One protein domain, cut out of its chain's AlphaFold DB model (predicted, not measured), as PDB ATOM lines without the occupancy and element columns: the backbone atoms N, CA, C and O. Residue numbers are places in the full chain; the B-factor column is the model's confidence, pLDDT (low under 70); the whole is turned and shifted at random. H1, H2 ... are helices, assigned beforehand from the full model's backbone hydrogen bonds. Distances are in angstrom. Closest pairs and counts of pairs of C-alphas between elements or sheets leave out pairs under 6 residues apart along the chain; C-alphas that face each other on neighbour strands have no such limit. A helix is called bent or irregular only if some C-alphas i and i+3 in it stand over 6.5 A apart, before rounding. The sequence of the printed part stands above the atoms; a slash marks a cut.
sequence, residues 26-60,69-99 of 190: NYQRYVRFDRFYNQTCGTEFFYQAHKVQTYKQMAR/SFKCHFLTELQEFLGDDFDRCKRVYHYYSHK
ATOM      1  N   ASN A  26      97.252  67.108  81.795       79.81
ATOM      2  CA  ASN A  26      96.845  65.878  81.096       79.81
ATOM      3  C   ASN A  26      96.396  66.072  79.628       79.81
ATOM      4  O   ASN A  26      95.469  66.834  79.328       79.81
ATOM      5  N   TYR A  27      96.975  65.275  78.723       85.62
ATOM      6  CA  TYR A  27      96.685  65.259  77.285       85.62
ATOM      7  C   TYR A  27      95.191  65.138  76.922       85.62
ATOM      8  O   TYR A  27      94.735  65.733  75.948       85.62
ATOM      9  N   GLN A  28      94.372  64.416  77.693       84.44
ATOM     10  CA  GLN A  28      92.923  64.341  77.445       84.44
ATOM     11  C   GLN A  28      92.222  65.693  77.600       84.44
ATOM     12  O   GLN A  28      91.258  65.970  76.883       84.44
ATOM     13  N   ARG A  29      92.680  66.533  78.534       88.44
ATOM     14  CA  ARG A  29      92.167  67.897  78.699       88.44
ATOM     15  C   ARG A  29      92.615  68.778  77.530       88.44
ATOM     16  O   ARG A  29      91.784  69.516  77.007       88.44
ATOM     17  N   TYR A  30      93.839  68.591  77.034       91.81
ATOM     18  CA  TYR A  30      94.290  69.204  75.783       91.81
ATOM     19  C   TYR A  30      93.427  68.803  74.578       91.81
ATOM     20  O   TYR A  30      92.991  69.672  73.839       91.81
ATOM     21  N   VAL A  31      93.099  67.520  74.394       90.06
ATOM     22  CA  VAL A  31      92.244  67.079  73.270       90.06
ATOM     23  C   VAL A  31      90.863  67.750  73.306       90.06
ATOM     24  O   VAL A  31      90.290  68.051  72.257       90.06
ATOM     25  N   ARG A  32      90.313  68.006  74.503       91.38
ATOM     26  CA  ARG A  32      89.065  68.777  74.646       91.38
ATOM     27  C   ARG A  32      89.253  70.238  74.242       91.38
ATOM     28  O   ARG A  32      88.407  70.755  73.520       91.38
ATOM     29  N   PHE A  33      90.347  70.859  74.678       94.19
ATOM     30  CA  PHE A  33      90.710  72.212  74.268       94.19
ATOM     31  C   PHE A  33      90.877  72.318  72.747       94.19
ATOM     32  O   PHE A  33      90.234  73.157  72.134       94.19
ATOM     33  N   ASP A  34      91.657  71.436  72.122       93.69
ATOM     34  CA  ASP A  34      91.921  71.448  70.677       93.69
ATOM     35  C   ASP A  34      90.624  71.317  69.864       93.69
ATOM     36  O   ASP A  34      90.398  72.043  68.897       93.69
ATOM     37  N   ARG A  35      89.699  70.457  70.316       93.31
ATOM     38  CA  ARG A  35      88.363  70.347  69.716       93.31
ATOM     39  C   ARG A  35      87.565  71.643  69.846       93.31
ATOM     40  O   ARG A  35      86.984  72.078  68.855       93.31
ATOM     41  N   PHE A  36      87.518  72.230  71.041       94.06
ATOM     42  CA  PHE A  36      86.829  73.497  71.291       94.06
ATOM     43  C   PHE A  36      87.414  74.630  70.435       94.06
ATOM     44  O   PHE A  36      86.674  75.357  69.771       94.06
ATOM     45  N   TYR A  37      88.740  74.732  70.389       94.62
ATOM     46  CA  TYR A  37      89.456  75.753  69.635       94.62
ATOM     47  C   TYR A  37      89.231  75.599  68.127       94.62
ATOM     48  O   TYR A  37      88.929  76.578  67.452       94.62
ATOM     49  N   ASN A  38      89.258  74.374  67.597       94.19
ATOM     50  CA  ASN A  38      88.922  74.110  66.196       94.19
ATOM     51  C   ASN A  38      87.467  74.469  65.862       94.19
ATOM     52  O   ASN A  38      87.196  75.083  64.834       94.19
ATOM     53  N   GLN A  39      86.517  74.111  66.729       93.69
ATOM     54  CA  GLN A  39      85.103  74.430  66.517       93.69
ATOM     55  C   GLN A  39      84.843  75.939  66.498       93.69
ATOM     56  O   GLN A  39      83.999  76.400  65.734       93.69
ATOM     57  N   THR A  40      85.569  76.692  67.321       91.31
ATOM     58  CA  THR A  40      85.362  78.136  67.485       91.31
ATOM     59  C   THR A  40      86.156  78.955  66.468       91.31
ATOM     60  O   THR A  40      85.663  79.966  65.976       91.31
ATOM     61  N   CYS A  41      87.371  78.515  66.141       94.25
ATOM     62  CA  CYS A  41      88.377  79.313  65.438       94.25
ATOM     63  C   CYS A  41      88.982  78.610  64.215       94.25
ATOM     64  O   CYS A  41      89.932  79.127  63.638       94.25
ATOM     65  N   GLY A  42      88.475  77.447  63.795       90.38
ATOM     66  CA  GLY A  42      89.102  76.599  62.768       90.38
ATOM     67  C   GLY A  42      89.364  77.275  61.414       90.38
ATOM     68  O   GLY A  42      90.280  76.884  60.683       90.38
ATOM     69  N   THR A  43      88.588  78.309  61.082       89.62
ATOM     70  CA  THR A  43      88.728  79.110  59.855       89.62
ATOM     71  C   THR A  43      89.685  80.293  59.997       89.62
ATOM     72  O   THR A  43      90.015  80.927  58.997       89.62
ATOM     73  N   GLU A  44      90.134  80.600  61.211       89.25
ATOM     74  CA  GLU A  44      90.968  81.761  61.500       89.25
ATOM     75  C   GLU A  44      92.445  81.496  61.203       89.25
ATOM     76  O   GLU A  44      92.976  80.399  61.406       89.25
ATOM     77  N   PHE A  45      93.151  82.545  60.778       85.62
ATOM     78  CA  PHE A  45      94.584  82.475  60.479       85.62
ATOM     79  C   PHE A  45      95.404  81.956  61.671       85.62
ATOM     80  O   PHE A  45      96.280  81.102  61.513       85.62
ATOM     81  N   PHE A  46      95.096  82.435  62.878       85.06
ATOM     82  CA  PHE A  46      95.790  82.033  64.101       85.06
ATOM     83  C   PHE A  46      95.614  80.543  64.423       85.06
ATOM     84  O   PHE A  46      96.559  79.903  64.894       85.06
ATOM     85  N   TYR A  47      94.458  79.956  64.104       87.31
ATOM     86  CA  TYR A  47      94.254  78.517  64.246       87.31
ATOM     87  C   TYR A  47      95.126  77.725  63.270       87.31
ATOM     88  O   TYR A  47      95.683  76.699  63.637       87.31
ATOM     89  N   GLN A  48      95.351  78.193  62.049       84.44
ATOM     90  CA  GLN A  48      96.255  77.478  61.140       84.44
ATOM     91  C   GLN A  48      97.730  77.641  61.552       84.44
ATOM     92  O   GLN A  48      98.530  76.712  61.438       84.44
ATOM     93  N   ALA A  49      98.094  78.806  62.091       85.88
ATOM     94  CA  ALA A  49      99.475  79.132  62.436       85.88
ATOM     95  C   ALA A  49      99.989  78.447  63.722       85.88
ATOM     96  O   ALA A  49     101.186  78.162  63.827       85.88
ATOM     97  N   HIS A  50      99.120  78.150  64.696       88.56
ATOM     98  CA  HIS A  50      99.563  77.700  66.027       88.56
ATOM     99  C   HIS A  50     100.290  76.342  66.043       88.56
ATOM    100  O   HIS A  50     101.009  76.050  66.997       88.56
ATOM    101  N   LYS A  51     100.114  75.510  65.008       87.00
ATOM    102  CA  LYS A  51     100.772  74.195  64.879       87.00
ATOM    103  C   LYS A  51     102.196  74.260  64.320       87.00
ATOM    104  O   LYS A  51     102.891  73.247  64.309       87.00
ATOM    105  N   VAL A  52     102.607  75.418  63.799       86.62
ATOM    106  CA  VAL A  52     103.927  75.610  63.171       86.62
ATOM    107  C   VAL A  52     104.757  76.700  63.844       86.62
ATOM    108  O   VAL A  52     105.977  76.735  63.680       86.62
ATOM    109  N   GLN A  53     104.122  77.603  64.591       89.75
ATOM    110  CA  GLN A  53     104.808  78.678  65.296       89.75
ATOM    111  C   GLN A  53     105.417  78.203  66.616       89.75
ATOM    112  O   GLN A  53     104.792  77.508  67.414       89.75
ATOM    113  N   THR A  54     106.624  78.684  66.908       89.56
ATOM    114  CA  THR A  54     107.249  78.491  68.223       89.56
ATOM    115  C   THR A  54     106.475  79.232  69.314       89.56
ATOM    116  O   THR A  54     105.879  80.283  69.068       89.56
ATOM    117  N   TYR A  55     106.577  78.759  70.561       88.81
ATOM    118  CA  TYR A  55     105.929  79.405  71.708       88.81
ATOM    119  C   TYR A  55     106.304  80.890  71.809       88.81
ATOM    120  O   TYR A  55     105.463  81.752  72.043       88.81
ATOM    121  N   LYS A  56     107.585  81.206  71.574       87.56
ATOM    122  CA  LYS A  56     108.114  82.573  71.619       87.56
ATOM    123  C   LYS A  56     107.495  83.477  70.551       87.56
ATOM    124  O   LYS A  56     107.337  84.667  70.803       87.56
ATOM    125  N   GLN A  57     107.185  82.945  69.368       89.44
ATOM    126  CA  GLN A  57     106.507  83.708  68.318       89.44
ATOM    127  C   GLN A  57     105.064  84.012  68.719       89.44
ATOM    128  O   GLN A  57     104.686  85.178  68.690       89.44
ATOM    129  N   MET A  58     104.315  83.014  69.195       88.44
ATOM    130  CA  MET A  58     102.936  83.219  69.659       88.44
ATOM    131  C   MET A  58     102.863  84.178  70.851       88.44
ATOM    132  O   MET A  58     102.077  85.113  70.848       88.44
ATOM    133  N   ALA A  59     103.743  84.034  71.847       87.62
ATOM    134  CA  ALA A  59     103.767  84.924  73.013       87.62
ATOM    135  C   ALA A  59     104.046  86.394  72.647       87.62
ATOM    136  O   ALA A  59     103.600  87.302  73.336       87.62
ATOM    137  N   ARG A  60     104.777  86.647  71.553       86.12
ATOM    138  CA  ARG A  60     104.988  88.008  71.030       86.12
ATOM    139  C   ARG A  60     103.775  88.554  70.279       86.12
ATOM    140  O   ARG A  60     103.650  89.765  70.166       86.12
ATOM    141  N   SER A  69      94.310  91.159  74.102       76.44
ATOM    142  CA  SER A  69      94.486  89.829  73.527       76.44
ATOM    143  C   SER A  69      93.666  89.641  72.253       76.44
ATOM    144  O   SER A  69      92.529  90.106  72.156       76.44
ATOM    145  N   PHE A  70      94.221  88.927  71.274       79.81
ATOM    146  CA  PHE A  70      93.492  88.586  70.054       79.81
ATOM    147  C   PHE A  70      92.541  87.410  70.293       79.81
ATOM    148  O   PHE A  70      92.970  86.325  70.680       79.81
ATOM    149  N   LYS A  71      91.253  87.591  69.982       85.75
ATOM    150  CA  LYS A  71      90.326  86.457  69.872       85.75
ATOM    151  C   LYS A  71      90.865  85.454  68.849       85.75
ATOM    152  O   LYS A  71      91.443  85.852  67.836       85.75
ATOM    153  N   CYS A  72      90.674  84.167  69.111       89.62
ATOM    154  CA  CYS A  72      91.184  83.068  68.303       89.62
ATOM    155  C   CYS A  72      92.711  82.984  68.206       89.62
ATOM    156  O   CYS A  72      93.221  82.189  67.422       89.62
ATOM    157  N   HIS A  73      93.458  83.734  69.017       93.25
ATOM    158  CA  HIS A  73      94.870  83.456  69.234       93.25
ATOM    159  C   HIS A  73      95.025  82.298  70.225       93.25
ATOM    160  O   HIS A  73      94.413  82.299  71.290       93.25
ATOM    161  N   PHE A  74      95.891  81.330  69.907       93.94
ATOM    162  CA  PHE A  74      96.035  80.090  70.680       93.94
ATOM    163  C   PHE A  74      96.229  80.323  72.182       93.94
ATOM    164  O   PHE A  74      95.560  79.681  72.982       93.94
ATOM    165  N   LEU A  75      97.118  81.245  72.578       93.56
ATOM    166  CA  LEU A  75      97.371  81.512  74.000       93.56
ATOM    167  C   LEU A  75      96.185  82.184  74.701       93.56
ATOM    168  O   LEU A  75      95.958  81.921  75.875       93.56
ATOM    169  N   THR A  76      95.403  82.982  73.976       93.00
ATOM    170  CA  THR A  76      94.222  83.665  74.513       93.00
ATOM    171  C   THR A  76      93.111  82.665  74.800       93.00
ATOM    172  O   THR A  76      92.654  82.563  75.933       93.00
ATOM    173  N   GLU A  77      92.764  81.841  73.811       94.44
ATOM    174  CA  GLU A  77      91.763  80.776  73.968       94.44
ATOM    175  C   GLU A  77      92.198  79.759  75.033       94.44
ATOM    176  O   GLU A  77      91.390  79.224  75.793       94.44
ATOM    177  N   LEU A  78      93.504  79.499  75.119       93.94
ATOM    178  CA  LEU A  78      94.061  78.606  76.120       93.94
ATOM    179  C   LEU A  78      93.983  79.189  77.535       93.94
ATOM    180  O   LEU A  78      93.720  78.442  78.476       93.94
ATOM    181  N   GLN A  79      94.198  80.496  77.696       93.81
ATOM    182  CA  GLN A  79      94.037  81.182  78.976       93.81
ATOM    183  C   GLN A  79      92.585  81.127  79.449       93.81
ATOM    184  O   GLN A  79      92.341  80.789  80.606       93.81
ATOM    185  N   GLU A  80      91.628  81.378  78.556       92.94
ATOM    186  CA  GLU A  80      90.200  81.268  78.869       92.94
ATOM    187  C   GLU A  80      89.805  79.835  79.257       92.94
ATOM    188  O   GLU A  80      89.056  79.628  80.210       92.94
ATOM    189  N   PHE A  81      90.347  78.828  78.566       93.56
ATOM    190  CA  PHE A  81      90.039  77.423  78.833       93.56
ATOM    191  C   PHE A  81      90.692  76.876  80.115       93.56
ATOM    192  O   PHE A  81      90.115  76.029  80.806       93.56
ATOM    193  N   LEU A  82      91.928  77.286  80.412       91.50
ATOM    194  CA  LEU A  82      92.691  76.766  81.549       91.50
ATOM    195  C   LEU A  82      92.464  77.546  82.844       91.50
ATOM    196  O   LEU A  82      92.608  76.948  83.912       91.50
ATOM    197  N   GLY A  83      92.128  78.836  82.763       91.50
ATOM    198  CA  GLY A  83      92.027  79.710  83.928       91.50
ATOM    199  C   GLY A  83      93.334  79.726  84.722       91.50
ATOM    200  O   GLY A  83      94.407  79.964  84.164       91.50
ATOM    201  N   ASP A  84      93.248  79.403  86.011       91.06
ATOM    202  CA  ASP A  84      94.382  79.412  86.946       91.06
ATOM    203  C   ASP A  84      95.518  78.449  86.546       91.06
ATOM    204  O   ASP A  84      96.678  78.657  86.900       91.06
ATOM    205  N   ASP A  85      95.220  77.423  85.743       89.88
ATOM    206  CA  ASP A  85      96.220  76.464  85.261       89.88
ATOM    207  C   ASP A  85      97.052  76.981  84.079       89.88
ATOM    208  O   ASP A  85      97.976  76.295  83.623       89.88
ATOM    209  N   PHE A  86      96.726  78.161  83.545       91.56
ATOM    210  CA  PHE A  86      97.321  78.669  82.313       91.56
ATOM    211  C   PHE A  86      98.844  78.759  82.393       91.56
ATOM    212  O   PHE A  86      99.541  78.190  81.552       91.56
ATOM    213  N   ASP A  87      99.384  79.424  83.416       89.81
ATOM    214  CA  ASP A  87     100.829  79.639  83.524       89.81
ATOM    215  C   ASP A  87     101.615  78.335  83.642       89.81
ATOM    216  O   ASP A  87     102.696  78.211  83.058       89.81
ATOM    217  N   ARG A  88     101.027  77.347  84.324       87.44
ATOM    218  CA  ARG A  88     101.591  76.009  84.499       87.44
ATOM    219  C   ARG A  88     101.555  75.200  83.201       87.44
ATOM    220  O   ARG A  88     102.557  74.590  82.836       87.44
ATOM    221  N   CYS A  89     100.433  75.206  82.479       89.19
ATOM    222  CA  CYS A  89     100.196  74.258  81.385       89.19
ATOM    223  C   CYS A  89     100.385  74.817  79.971       89.19
ATOM    224  O   CYS A  89     100.484  74.033  79.024       89.19
ATOM    225  N   LYS A  90     100.495  76.138  79.785       90.56
ATOM    226  CA  LYS A  90     100.537  76.762  78.448       90.56
ATOM    227  C   LYS A  90     101.637  76.238  77.528       90.56
ATOM    228  O   LYS A  90     101.411  76.053  76.334       90.56
ATOM    229  N   ARG A  91     102.823  75.957  78.076       89.12
ATOM    230  CA  ARG A  91     103.945  75.404  77.298       89.12
ATOM    231  C   ARG A  91     103.719  73.944  76.921       89.12
ATOM    232  O   ARG A  91     103.989  73.567  75.788       89.12
ATOM    233  N   VAL A  92     103.174  73.149  77.840       88.19
ATOM    234  CA  VAL A  92     102.847  71.737  77.596       88.19
ATOM    235  C   VAL A  92     101.761  71.618  76.522       88.19
ATOM    236  O   VAL A  92     101.886  70.825  75.596       88.19
ATOM    237  N   TYR A  93     100.731  72.462  76.572       91.31
ATOM    238  CA  TYR A  93      99.645  72.450  75.586       91.31
ATOM    239  C   TYR A  93     100.114  72.913  74.206       91.31
ATOM    240  O   TYR A  93      99.709  72.343  73.194       91.31
ATOM    241  N   HIS A  94     101.010  73.901  74.146       91.06
ATOM    242  CA  HIS A  94     101.673  74.274  72.894       91.06
ATOM    243  C   HIS A  94     102.549  73.142  72.342       91.06
ATOM    244  O   HIS A  94     102.554  72.885  71.140       91.06
ATOM    245  N   TYR A  95     103.252  72.414  73.206       88.06
ATOM    246  CA  TYR A  95     104.001  71.234  72.790       88.06
ATOM    247  C   TYR A  95     103.075  70.149  72.215       88.06
ATOM    248  O   TYR A  95     103.347  69.593  71.145       88.06
ATOM    249  N   TYR A  96     101.945  69.881  72.879       89.88
ATOM    250  CA  TYR A  96     100.947  68.941  72.380       89.88
ATOM    251  C   TYR A  96     100.410  69.339  71.005       89.88
ATOM    252  O   TYR A  96     100.315  68.465  70.145       89.88
ATOM    253  N   SER A  97     100.151  70.627  70.749       90.62
ATOM    254  CA  SER A  97      99.613  71.078  69.455       90.62
ATOM    255  C   SER A  97     100.513  70.787  68.259       90.62
ATOM    256  O   SER A  97     100.023  70.573  67.151       90.62
ATOM    257  N   HIS A  98     101.823  70.690  68.477       87.31
ATOM    258  CA  HIS A  98     102.788  70.376  67.423       87.31
ATOM    259  C   HIS A  98     102.877  68.883  67.103       87.31
ATOM    260  O   HIS A  98     103.393  68.494  66.052       87.31
ATOM    261  N   LYS A  99     102.468  68.024  68.038       85.75
ATOM    262  CA  LYS A  99     102.859  66.609  68.046       85.75
ATOM    263  C   LYS A  99     101.677  65.645  68.173       85.75
ATOM    264  O   LYS A  99     101.827  64.486  67.778       85.75
TER     265      LYS A  99
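AT A GLANCE: This is residues 26 to 60 and 69 to 99 of the 190 residues of an uncharacterized protein of Steinernema carpocapsae (UniProt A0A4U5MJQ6). The long helix H4 folds back on itself as a V of two arms, H4a and H4b, and H1 crosses both arms. Short H2 and H3 lie farther out. The printed part has 66 residues, of which 52 are in four named helices, in the order H1, H2, H3, H4 along the chain, with no named strand; the class is all helix, and the whole is compact, with a radius of gyration of the C-alphas of 10.6 A and spans of 26 by 25 by 24 A.

HOW THE PARTS SIT: H4, residues 74 to 99, was assigned as one helix by its hydrogen bonds but is bent: C-alphas 81 and 84 are 9.4 A apart. Arms H4a, residues 74 to 81, and H4b, residues 84 to 99, touch at a steep tilt of 46 degrees, opposite ways; the closest C-alphas, of Gln 79 and Phe 86, are 5.3 A apart. H4b is irregular, C-alphas 88 and 91 being 7.6 A apart. H1, residues 27 to 41, touches residues 93 to 97 of H4b, about perpendicular at 83 degrees; the closest C-alphas, of Tyr 30 and Tyr 93, are 6.3 A apart. H2, residues 45 to 49, only just touches H1, only at the corner, with 3 pairs of C-alphas within 8 A. H3, residues 55 to 60, is apart from H1. Every O i to N i+4 pair is within hydrogen-bond range in H1, H2, H3 and H4a, and 7 of 12 in H4b.

IN THESE COORDINATES: H1 runs 20.2 A from C-alpha 27 at (96.685, 65.259, 77.285); H4b runs 24.4 A to C-alpha 99 at (102.859, 66.609, 68.046).

THE WHOLE: Residues 61 to 68 are not printed; C-alphas 60 and 69 are 10.9 A apart across the cut. No printed residue is under 70 in pLDDT.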